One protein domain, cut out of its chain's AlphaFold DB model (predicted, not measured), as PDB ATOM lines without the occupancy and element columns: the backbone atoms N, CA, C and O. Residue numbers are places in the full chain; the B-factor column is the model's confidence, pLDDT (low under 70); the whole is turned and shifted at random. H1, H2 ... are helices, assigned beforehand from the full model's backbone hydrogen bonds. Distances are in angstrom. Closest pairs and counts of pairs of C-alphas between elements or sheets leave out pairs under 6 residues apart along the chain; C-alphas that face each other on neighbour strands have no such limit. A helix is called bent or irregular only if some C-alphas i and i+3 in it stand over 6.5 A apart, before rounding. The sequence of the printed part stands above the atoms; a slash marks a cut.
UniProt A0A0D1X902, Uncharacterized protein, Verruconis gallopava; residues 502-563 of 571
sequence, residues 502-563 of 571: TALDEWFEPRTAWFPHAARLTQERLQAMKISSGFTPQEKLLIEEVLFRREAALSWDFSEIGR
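AT A GLANCE: This is residues 502 to 563 of the 571 residues of an uncharacterized protein of Verruconis gallopava (UniProt A0A0D1X902). A single longer helix, H3, forms the core of a loosely joined model, with the short helices H1 and H2 near it on roughly opposite sides and a long unnamed stretch, residues 508 to 522, winding from H1 past the last residues of H3 to H2. After H3 the backbone leads away into a tail, whose residues 557 to 562, with the short helix H4, stick out. The printed part has 62 residues with four named helices, in the order H1, H2, H3, H4, and no named strand. The class is all helix, though under half of the residues, 29 of 62, are in named elements. The whole is only just compact, close to loose, with a radius of gyration of the C-alphas of 12.6 A and spans of 34 by 27 by 17 A.

HOW THE PARTS SIT: H1, residues 502 to 507, and H3, residues 537 to 549, are close but not clearly touching; their closest C-alphas, those of Leu 504 and Leu 542, are 7.5 A apart. Their lines are about perpendicular, at 80 degrees. H2, residues 523 to 528, is also close to H3 but not clearly touching, with the closest C-alphas, those of Leu 526 and Glu 544, 7.7 A apart. H2 and H3 run opposite ways at a steep tilt of 64 degrees. H1 and H2 are apart. H4, residues 558 to 561, is apart from H1, H2 and H3. Every O i to N i+4 pair is within hydrogen-bond range in H2 and H3; in H1 0 of 2 are, beside 2 of 3 O i to N i+3 pairs, and H4 is too short for an O i to N i+4 pair.

IN THESE COORDINATES: H1 begins at C-alpha 502, at (34.863, -26.695, 15.188), and measures 10.0 A from first to last C-alpha; it is only just irregular, with C-alphas 503 and 506 6.8 A apart. H2 measures 8.6 A. H3, the longest helix with 13 residues, measures 18.6 A, from C-alpha 537 at (30.885, -35.139, 28.690) to C-alpha 549 at (27.464, -36.790, 10.453). H4 measures 5.0 A and ends at C-alpha 561, at (13.548, -49.331, 7.618).

THE WHOLE: The two C-alphas farthest apart, those of Ala 503 and Gly 562, are 36.2 A apart. The link from H1 to H2, with 15 residues, is long; the links from H2 to H3 and from H3 to H4, with 8 residues each, are short. The printed part has no cut. The mean pLDDT of the printed part is 84.9, and the residues under 70 are 502 and 560 to 563.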
ATOM      1  N   THR A 502      33.656 -26.749  16.035       69.25
ATOM      2  CA  THR A 502      34.863 -26.695  15.188       69.25
ATOM      3  C   THR A 502      36.057 -27.423  15.809       69.25
ATOM      4  O   THR A 502      36.919 -27.922  15.090       69.25
ATOM      5  N   ALA A 503      36.083 -27.581  17.138       79.50
ATOM      6  CA  ALA A 503      37.130 -28.328  17.835       79.50
ATOM      7  C   ALA A 503      37.089 -29.844  17.555       79.50
ATOM      8  O   ALA A 503      38.101 -30.525  17.709       79.50
ATOM      9  N   LEU A 504      35.937 -30.383  17.135       85.94
ATOM     10  CA  LEU A 504      35.781 -31.803  16.800       85.94
ATOM     11  C   LEU A 504      36.079 -32.102  15.323       85.94
ATOM     12  O   LEU A 504      36.214 -33.272  14.958       85.94
ATOM     13  N   ASP A 505      36.220 -31.081  14.471       85.31
ATOM     14  CA  ASP A 505      36.448 -31.261  13.030       85.31
ATOM     15  C   ASP A 505      37.763 -31.985  12.718       85.31
ATOM     16  O   ASP A 505      37.841 -32.707  11.726       85.31
ATOM     17  N   GLU A 506      38.776 -31.864  13.580       90.00
ATOM     18  CA  GLU A 506      40.044 -32.589  13.426       90.00
ATOM     19  C   GLU A 506      39.875 -34.117  13.545       90.00
ATOM     20  O   GLU A 506      40.719 -34.875  13.068       90.00
ATOM     21  N   TRP A 507      38.790 -34.583  14.176       88.12
ATOM     22  CA  TRP A 507      38.584 -35.991  14.531       88.12
ATOM     23  C   TRP A 507      37.645 -36.707  13.553       88.12
ATOM     24  O   TRP A 507      37.497 -37.930  13.615       88.12
ATOM     25  N   PHE A 508      37.020 -35.973  12.630       87.50
ATOM     26  CA  PHE A 508      36.013 -36.511  11.723       87.50
ATOM     27  C   PHE A 508      36.209 -36.037  10.286       87.50
ATOM     28  O   PHE A 508      36.418 -34.861  10.006       87.50
ATOM     29  N   GLU A 509      36.011 -36.949   9.334       85.75
ATOM     30  CA  GLU A 509      35.966 -36.579   7.920       85.75
ATOM     31  C   GLU A 509      34.816 -35.598   7.633       85.75
ATOM     32  O   GLU A 509      33.734 -35.740   8.221       85.75
ATOM     33  N   PRO A 510      34.998 -34.636   6.706       84.00
ATOM     34  CA  PRO A 510      33.961 -33.678   6.339       84.00
ATOM     35  C   PRO A 510      32.628 -34.354   5.998       84.00
ATOM     36  O   PRO A 510      32.577 -35.328   5.243       84.00
ATOM     37  N   ARG A 511      31.522 -33.814   6.521       80.69
ATOM     38  CA  ARG A 511      30.173 -34.345   6.278       80.69
ATOM     39  C   ARG A 511      29.845 -34.327   4.777       80.69
ATOM     40  O   ARG A 511      29.763 -33.267   4.160       80.69
ATOM     41  N   THR A 512      29.595 -35.505   4.204       79.62
ATOM     42  CA  THR A 512      29.273 -35.686   2.773       79.62
ATOM     43  C   THR A 512      27.775 -35.632   2.461       79.62
ATOM     44  O   THR A 512      27.383 -35.622   1.294       79.62
ATOM     45  N   ALA A 513      26.917 -35.589   3.484       79.38
ATOM     46  CA  ALA A 513      25.473 -35.503   3.305       79.38
ATOM     47  C   ALA A 513      25.047 -34.148   2.702       79.38
ATOM     48  O   ALA A 513      25.538 -33.084   3.074       79.38
ATOM     49  N   TRP A 514      24.108 -34.208   1.755       83.62
ATOM     50  CA  TRP A 514      23.671 -33.084   0.914       83.62
ATOM     51  C   TRP A 514      22.580 -32.210   1.543       83.62
ATOM     52  O   TRP A 514      22.317 -31.114   1.059       83.62
ATOM     53  N   PHE A 515      21.947 -32.682   2.614       83.94
ATOM     54  CA  PHE A 515      20.918 -31.952   3.351       83.94
ATOM     55  C   PHE A 515      21.521 -31.208   4.560       83.94
ATOM     56  O   PHE A 515      22.663 -31.497   4.921       83.94
ATOM     57  N   PRO A 516      20.816 -30.248   5.183       86.81
ATOM     58  CA  PRO A 516      21.339 -29.486   6.323       86.81
ATOM     59  C   PRO A 516      21.667 -30.364   7.537       86.81
ATOM     60  O   PRO A 516      21.079 -31.430   7.704       86.81
ATOM     61  N   HIS A 517      22.606 -29.917   8.371       86.56
ATOM     62  CA  HIS A 517      22.892 -30.534   9.669       86.56
ATOM     63  C   HIS A 517      21.638 -30.519  10.557       86.56
ATOM     64  O   HIS A 517      20.871 -29.557  10.505       86.56
ATOM     65  N   ALA A 518      21.430 -31.568  11.358       89.12
ATOM     66  CA  ALA A 518      20.273 -31.724  12.249       89.12
ATOM     67  C   ALA A 518      18.901 -31.748  11.542       89.12
ATOM     68  O   ALA A 518      17.861 -31.637  12.191       89.12
ATOM     69  N   ALA A 519      18.862 -31.925  10.215       89.69
ATOM     70  CA  ALA A 519      17.592 -32.002   9.494       89.69
ATOM     71  C   ALA A 519      16.820 -33.291   9.819       89.69
ATOM     72  O   ALA A 519      15.595 -33.309   9.710       89.69
ATOM     73  N   ARG A 520      17.521 -34.375  10.193       87.62
ATOM     74  CA  ARG A 520      16.895 -35.659  10.570       87.62
ATOM     75  C   ARG A 520      17.076 -35.978  12.049       87.62
ATOM     76  O   ARG A 520      16.130 -36.453  12.682       87.62
ATOM     77  N   LEU A 521      18.261 -35.721  12.598       90.94
ATOM     78  CA  LEU A 521      18.505 -35.826  14.033       90.94
ATOM     79  C   LEU A 521      18.139 -34.499  14.711       90.94
ATOM     80  O   LEU A 521      18.971 -33.611  14.841       90.94
ATOM     81  N   THR A 522      16.876 -34.339  15.102       90.69
ATOM     82  CA  THR A 522      16.431 -33.140  15.829       90.69
ATOM     83  C   THR A 522      16.905 -33.174  17.283       90.69
ATOM     84  O   THR A 522      17.143 -34.249  17.838       90.69
ATOM     85  N   GLN A 523      16.979 -32.012  17.940       88.12
ATOM     86  CA  GLN A 523      17.344 -31.935  19.361       88.12
ATOM     87  C   GLN A 523      16.403 -32.764  20.250       88.12
ATOM     88  O   GLN A 523      16.846 -33.415  21.191       88.12
ATOM     89  N   GLU A 524      15.114 -32.802  19.913       89.44
ATOM     90  CA  GLU A 524      14.109 -33.633  20.590       89.44
ATOM     91  C   GLU A 524      14.444 -35.130  20.488       89.44
ATOM     92  O   GLU A 524      14.363 -35.861  21.475       89.44
ATOM     93  N   ARG A 525      14.876 -35.595  19.305       88.56
ATOM     94  CA  ARG A 525      15.309 -36.985  19.087       88.56
ATOM     95  C   ARG A 525      16.612 -37.290  19.816       88.56
ATOM     96  O   ARG A 525      16.746 -38.377  20.371       88.56
ATOM     97  N   LEU A 526      17.541 -36.334  19.838       90.00
ATOM     98  CA  LEU A 526      18.794 -36.442  20.580       90.00
ATOM     99  C   LEU A 526      18.539 -36.621  22.080       90.00
ATOM    100  O   LEU A 526      19.070 -37.546  22.684       90.00
ATOM    101  N   GLN A 527      17.644 -35.814  22.656       88.44
ATOM    102  CA  GLN A 527      17.242 -35.912  24.064       88.44
ATOM    103  C   GLN A 527      16.483 -37.206  24.388       88.44
ATOM    104  O   GLN A 527      16.589 -37.723  25.499       88.44
ATOM    105  N   ALA A 528      15.721 -37.748  23.432       87.25
ATOM    106  CA  ALA A 528      15.020 -39.020  23.599       87.25
ATOM    107  C   ALA A 528      15.957 -40.243  23.535       87.25
ATOM    108  O   ALA A 528      15.595 -41.323  24.016       87.25
ATOM    109  N   MET A 529      17.155 -40.104  22.952       87.12
ATOM    110  CA  MET A 529      18.136 -41.185  22.910       87.12
ATOM    111  C   MET A 529      18.739 -41.425  24.293       87.12
ATOM    112  O   MET A 529      19.309 -40.545  24.933       87.12
ATOM    113  N   LYS A 530      18.660 -42.677  24.750       88.25
ATOM    114  CA  LYS A 530      19.266 -43.115  26.010       88.25
ATOM    115  C   LYS A 530      20.768 -43.342  25.823       88.25
ATOM    116  O   LYS A 530      21.219 -44.482  25.737       88.25
ATOM    117  N   ILE A 531      21.541 -42.262  25.753       89.50
ATOM    118  CA  ILE A 531      23.005 -42.338  25.822       89.50
ATOM    119  C   ILE A 531      23.384 -42.629  27.280       89.50
ATOM    120  O   ILE A 531      22.968 -41.913  28.192       89.50
ATOM    121  N   SER A 532      24.127 -43.716  27.507       87.56
ATOM    122  CA  SER A 532      24.485 -44.185  28.851       87.56
ATOM    123  C   SER A 532      25.113 -43.075  29.702       87.56
ATOM    124  O   SER A 532      25.922 -42.276  29.225       87.56
ATOM    125  N   SER A 533      24.787 -43.046  30.996       90.75
ATOM    126  CA  SER A 533      25.396 -42.118  31.954       90.75
ATOM    127  C   SER A 533      26.884 -42.386  32.196       90.75
ATOM    128  O   SER A 533      27.541 -41.547  32.800       90.75
ATOM    129  N   GLY A 534      27.408 -43.529  31.736       93.69
ATOM    130  CA  GLY A 534      28.817 -43.904  31.877       93.69
ATOM    131  C   GLY A 534      29.784 -43.152  30.960       93.69
ATOM    132  O   GLY A 534      30.986 -43.257  31.167       93.69
ATOM    133  N   PHE A 535      29.289 -42.401  29.972       93.56
ATOM    134  CA  PHE A 535      30.136 -41.587  29.102       93.56
ATOM    135  C   PHE A 535      30.512 -40.260  29.762       93.56
ATOM    136  O   PHE A 535      29.659 -39.569  30.335       93.56
ATOM    137  N   THR A 536      31.776 -39.875  29.617       95.12
ATOM    138  CA  THR A 536      32.251 -38.529  29.946       95.12
ATOM    139  C   THR A 536      31.546 -37.478  29.076       95.12
ATOM    140  O   THR A 536      31.056 -37.797  27.987       95.12
ATOM    141  N   PRO A 537      31.484 -36.202  29.502       93.38
ATOM    142  CA  PRO A 537      30.885 -35.139  28.690       93.38
ATOM    143  C   PRO A 537      31.488 -35.034  27.281       93.38
ATOM    144  O   PRO A 537      30.759 -34.827  26.317       93.38
ATOM    145  N   GLN A 538      32.800 -35.252  27.147       91.81
ATOM    146  CA  GLN A 538      33.493 -35.209  25.859       91.81
ATOM    147  C   GLN A 538      33.125 -36.394  24.954       91.81
ATOM    148  O   GLN A 538      32.892 -36.209  23.763       91.81
ATOM    149  N   GLU A 539      33.011 -37.603  25.507       92.69
ATOM    150  CA  GLU A 539      32.558 -38.775  24.745       92.69
ATOM    151  C   GLU A 539      31.112 -38.624  24.275       92.69
ATOM    152  O   GLU A 539      30.786 -39.040  23.165       92.69
ATOM    153  N   LYS A 540      30.247 -37.995  25.082       93.56
ATOM    154  CA  LYS A 540      28.874 -37.691  24.660       93.56
ATOM    155  C   LYS A 540      28.865 -36.766  23.448       93.56
ATOM    156  O   LYS A 540      28.223 -37.107  22.464       93.56
ATOM    157  N   LEU A 541      29.645 -35.683  23.473       92.50
ATOM    158  CA  LEU A 541      29.772 -34.772  22.330       92.50
ATOM    159  C   LEU A 541      30.303 -35.482  21.074       92.50
ATOM    160  O   LEU A 541      29.775 -35.276  19.984       92.50
ATOM    161  N   LEU A 542      31.290 -36.377  21.215       93.12
ATOM    162  CA  LEU A 542      31.798 -37.182  20.097       93.12
ATOM    163  C   LEU A 542      30.726 -38.112  19.513       93.12
ATOM    164  O   LEU A 542      30.610 -38.233  18.295       93.12
ATOM    165  N   ILE A 543      29.940 -38.773  20.365       93.25
ATOM    166  CA  ILE A 543      28.853 -39.656  19.926       93.25
ATOM    167  C   ILE A 543      27.763 -38.849  19.218       93.25
ATOM    168  O   ILE A 543      27.302 -39.261  18.154       93.25
ATOM    169  N   GLU A 544      27.368 -37.705  19.773       92.75
ATOM    170  CA  GLU A 544      26.390 -36.809  19.153       92.75
ATOM    171  C   GLU A 544      26.864 -36.366  17.761       92.75
ATOM    172  O   GLU A 544      26.115 -36.499  16.791       92.75
ATOM    173  N   GLU A 545      28.132 -35.970  17.622       92.44
ATOM    174  CA  GLU A 545      28.722 -35.566  16.340       92.44
ATOM    175  C   GLU A 545      28.764 -36.717  15.317       92.44
ATOM    176  O   GLU A 545      28.427 -36.533  14.142       92.44
ATOM    177  N   VAL A 546      29.089 -37.944  15.747       92.31
ATOM    178  CA  VAL A 546      28.998 -39.136  14.882       92.31
ATOM    179  C   VAL A 546      27.573 -39.318  14.363       92.31
ATOM    180  O   VAL A 546      27.380 -39.577  13.169       92.31
ATOM    181  N   LEU A 547      26.573 -39.181  15.235       91.56
ATOM    182  CA  LEU A 547      25.167 -39.346  14.872       91.56
ATOM    183  C   LEU A 547      24.705 -38.244  13.910       91.56
ATOM    184  O   LEU A 547      24.014 -38.552  12.938       91.56
ATOM    185  N   PHE A 548      25.144 -36.997  14.099       90.50
ATOM    186  CA  PHE A 548      24.864 -35.898  13.175       90.50
ATOM    187  C   PHE A 548      25.522 -36.089  11.803       90.50
ATOM    188  O   PHE A 548      24.871 -35.914  10.769       90.50
ATOM    189  N   ARG A 549      26.790 -36.519  11.740       88.31
ATOM    190  CA  ARG A 549      27.464 -36.790  10.453       88.31
ATOM    191  C   ARG A 549      26.883 -37.995   9.724       88.31
ATOM    192  O   ARG A 549      26.908 -38.041   8.492       88.31
ATOM    193  N   ARG A 550      26.349 -38.965  10.469       88.50
ATOM    194  CA  ARG A 550      25.742 -40.195   9.941       88.50
ATOM    195  C   ARG A 550      24.219 -40.156   9.920       88.50
ATOM    196  O   ARG A 550      23.604 -41.181   9.645       88.50
ATOM    197  N   GLU A 551      23.593 -38.995  10.088       87.50
ATOM    198  CA  GLU A 551      22.131 -38.883  10.153       87.50
ATOM    199  C   GLU A 551      21.421 -39.382   8.877       87.50
ATOM    200  O   GLU A 551      20.254 -39.761   8.922       87.50
ATOM    201  N   ALA A 552      22.122 -39.440   7.733       82.06
ATOM    202  CA  ALA A 552      21.648 -40.044   6.482       82.06
ATOM    203  C   ALA A 552      21.547 -41.580   6.544       82.06
ATOM    204  O   ALA A 552      20.706 -42.172   5.873       82.06
ATOM    205  N   ALA A 553      22.408 -42.211   7.341       81.06
ATOM    206  CA  ALA A 553      22.493 -43.657   7.514       81.06
ATOM    207  C   ALA A 553      21.614 -44.176   8.662       81.06
ATOM    208  O   ALA A 553      21.424 -45.382   8.785       81.06
ATOM    209  N   LEU A 554      21.078 -43.279   9.492       79.44
ATOM    210  CA  LEU A 554      20.186 -43.627  10.588       79.44
ATOM    211  C   LEU A 554      18.734 -43.696  10.094       79.44
ATOM    212  O   LEU A 554      18.283 -42.860   9.301       79.44
ATOM    213  N   SER A 555      18.023 -44.723  10.556       77.31
ATOM    214  CA  SER A 555      16.581 -44.888  10.372       77.31
ATOM    215  C   SER A 555      15.894 -44.443  11.652       77.31
ATOM    216  O   SER A 555      16.138 -45.017  12.711       77.31
ATOM    217  N   TRP A 556      15.053 -43.423  11.561       74.25
ATOM    218  CA  TRP A 556      14.370 -42.827  12.709       74.25
ATOM    219  C   TRP A 556      12.929 -43.312  12.849       74.25
ATOM    220  O   TRP A 556      12.344 -43.199  13.924       74.25
ATOM    221  N   ASP A 557      12.359 -43.864  11.777       73.00
ATOM    222  CA  ASP A 557      11.031 -44.463  11.764       73.00
ATOM    223  C   ASP A 557      11.013 -45.793  10.987       73.00
ATOM    224  O   ASP A 557      11.948 -46.134  10.260       73.00
ATOM    225  N   PHE A 558       9.938 -46.569  11.154       70.44
ATOM    226  CA  PHE A 558       9.762 -47.854  10.468       70.44
ATOM    227  C   PHE A 558       9.538 -47.708   8.956       70.44
ATOM    228  O   PHE A 558       9.780 -48.659   8.211       70.44
ATOM    229  N   SER A 559       9.097 -46.540   8.479       71.06
ATOM    230  CA  SER A 559       8.988 -46.270   7.040       71.06
ATOM    231  C   SER A 559      10.354 -46.169   6.361       71.06
ATOM    232  O   SER A 559      10.488 -46.534   5.193       71.06
ATOM    233  N   GLU A 560      11.383 -45.743   7.089       65.06
ATOM    234  CA  GLU A 560      12.764 -45.667   6.620       65.06
ATOM    235  C   GLU A 560      13.471 -47.036   6.654       65.06
ATOM    236  O   GLU A 560      14.326 -47.304   5.803       65.06
ATOM    237  N   ILE A 561      13.033 -47.950   7.531       61.69
ATOM    238  CA  ILE A 561      13.548 -49.331   7.618       61.69
ATOM    239  C   ILE A 561      13.264 -50.115   6.330       61.69
ATOM    240  O   ILE A 561      14.062 -50.960   5.942       61.69
ATOM    241  N   GLY A 562      12.202 -49.784   5.584       56.00
ATOM    242  CA  GLY A 562      11.904 -50.409   4.287       56.00
ATOM    243  C   GLY A 562      12.966 -50.183   3.197       56.00
ATOM    244  O   GLY A 562      12.915 -50.833   2.153       56.00
ATOM    245  N   ARG A 563      13.929 -49.274   3.419       56.91
ATOM    246  CA  ARG A 563      15.100 -49.076   2.544       56.91
ATOM    247  C   ARG A 563      16.320 -49.891   2.974       56.91
ATOM    248  O   ARG A 563      17.264 -50.023   2.195       56.91
TER     249      ARG A 563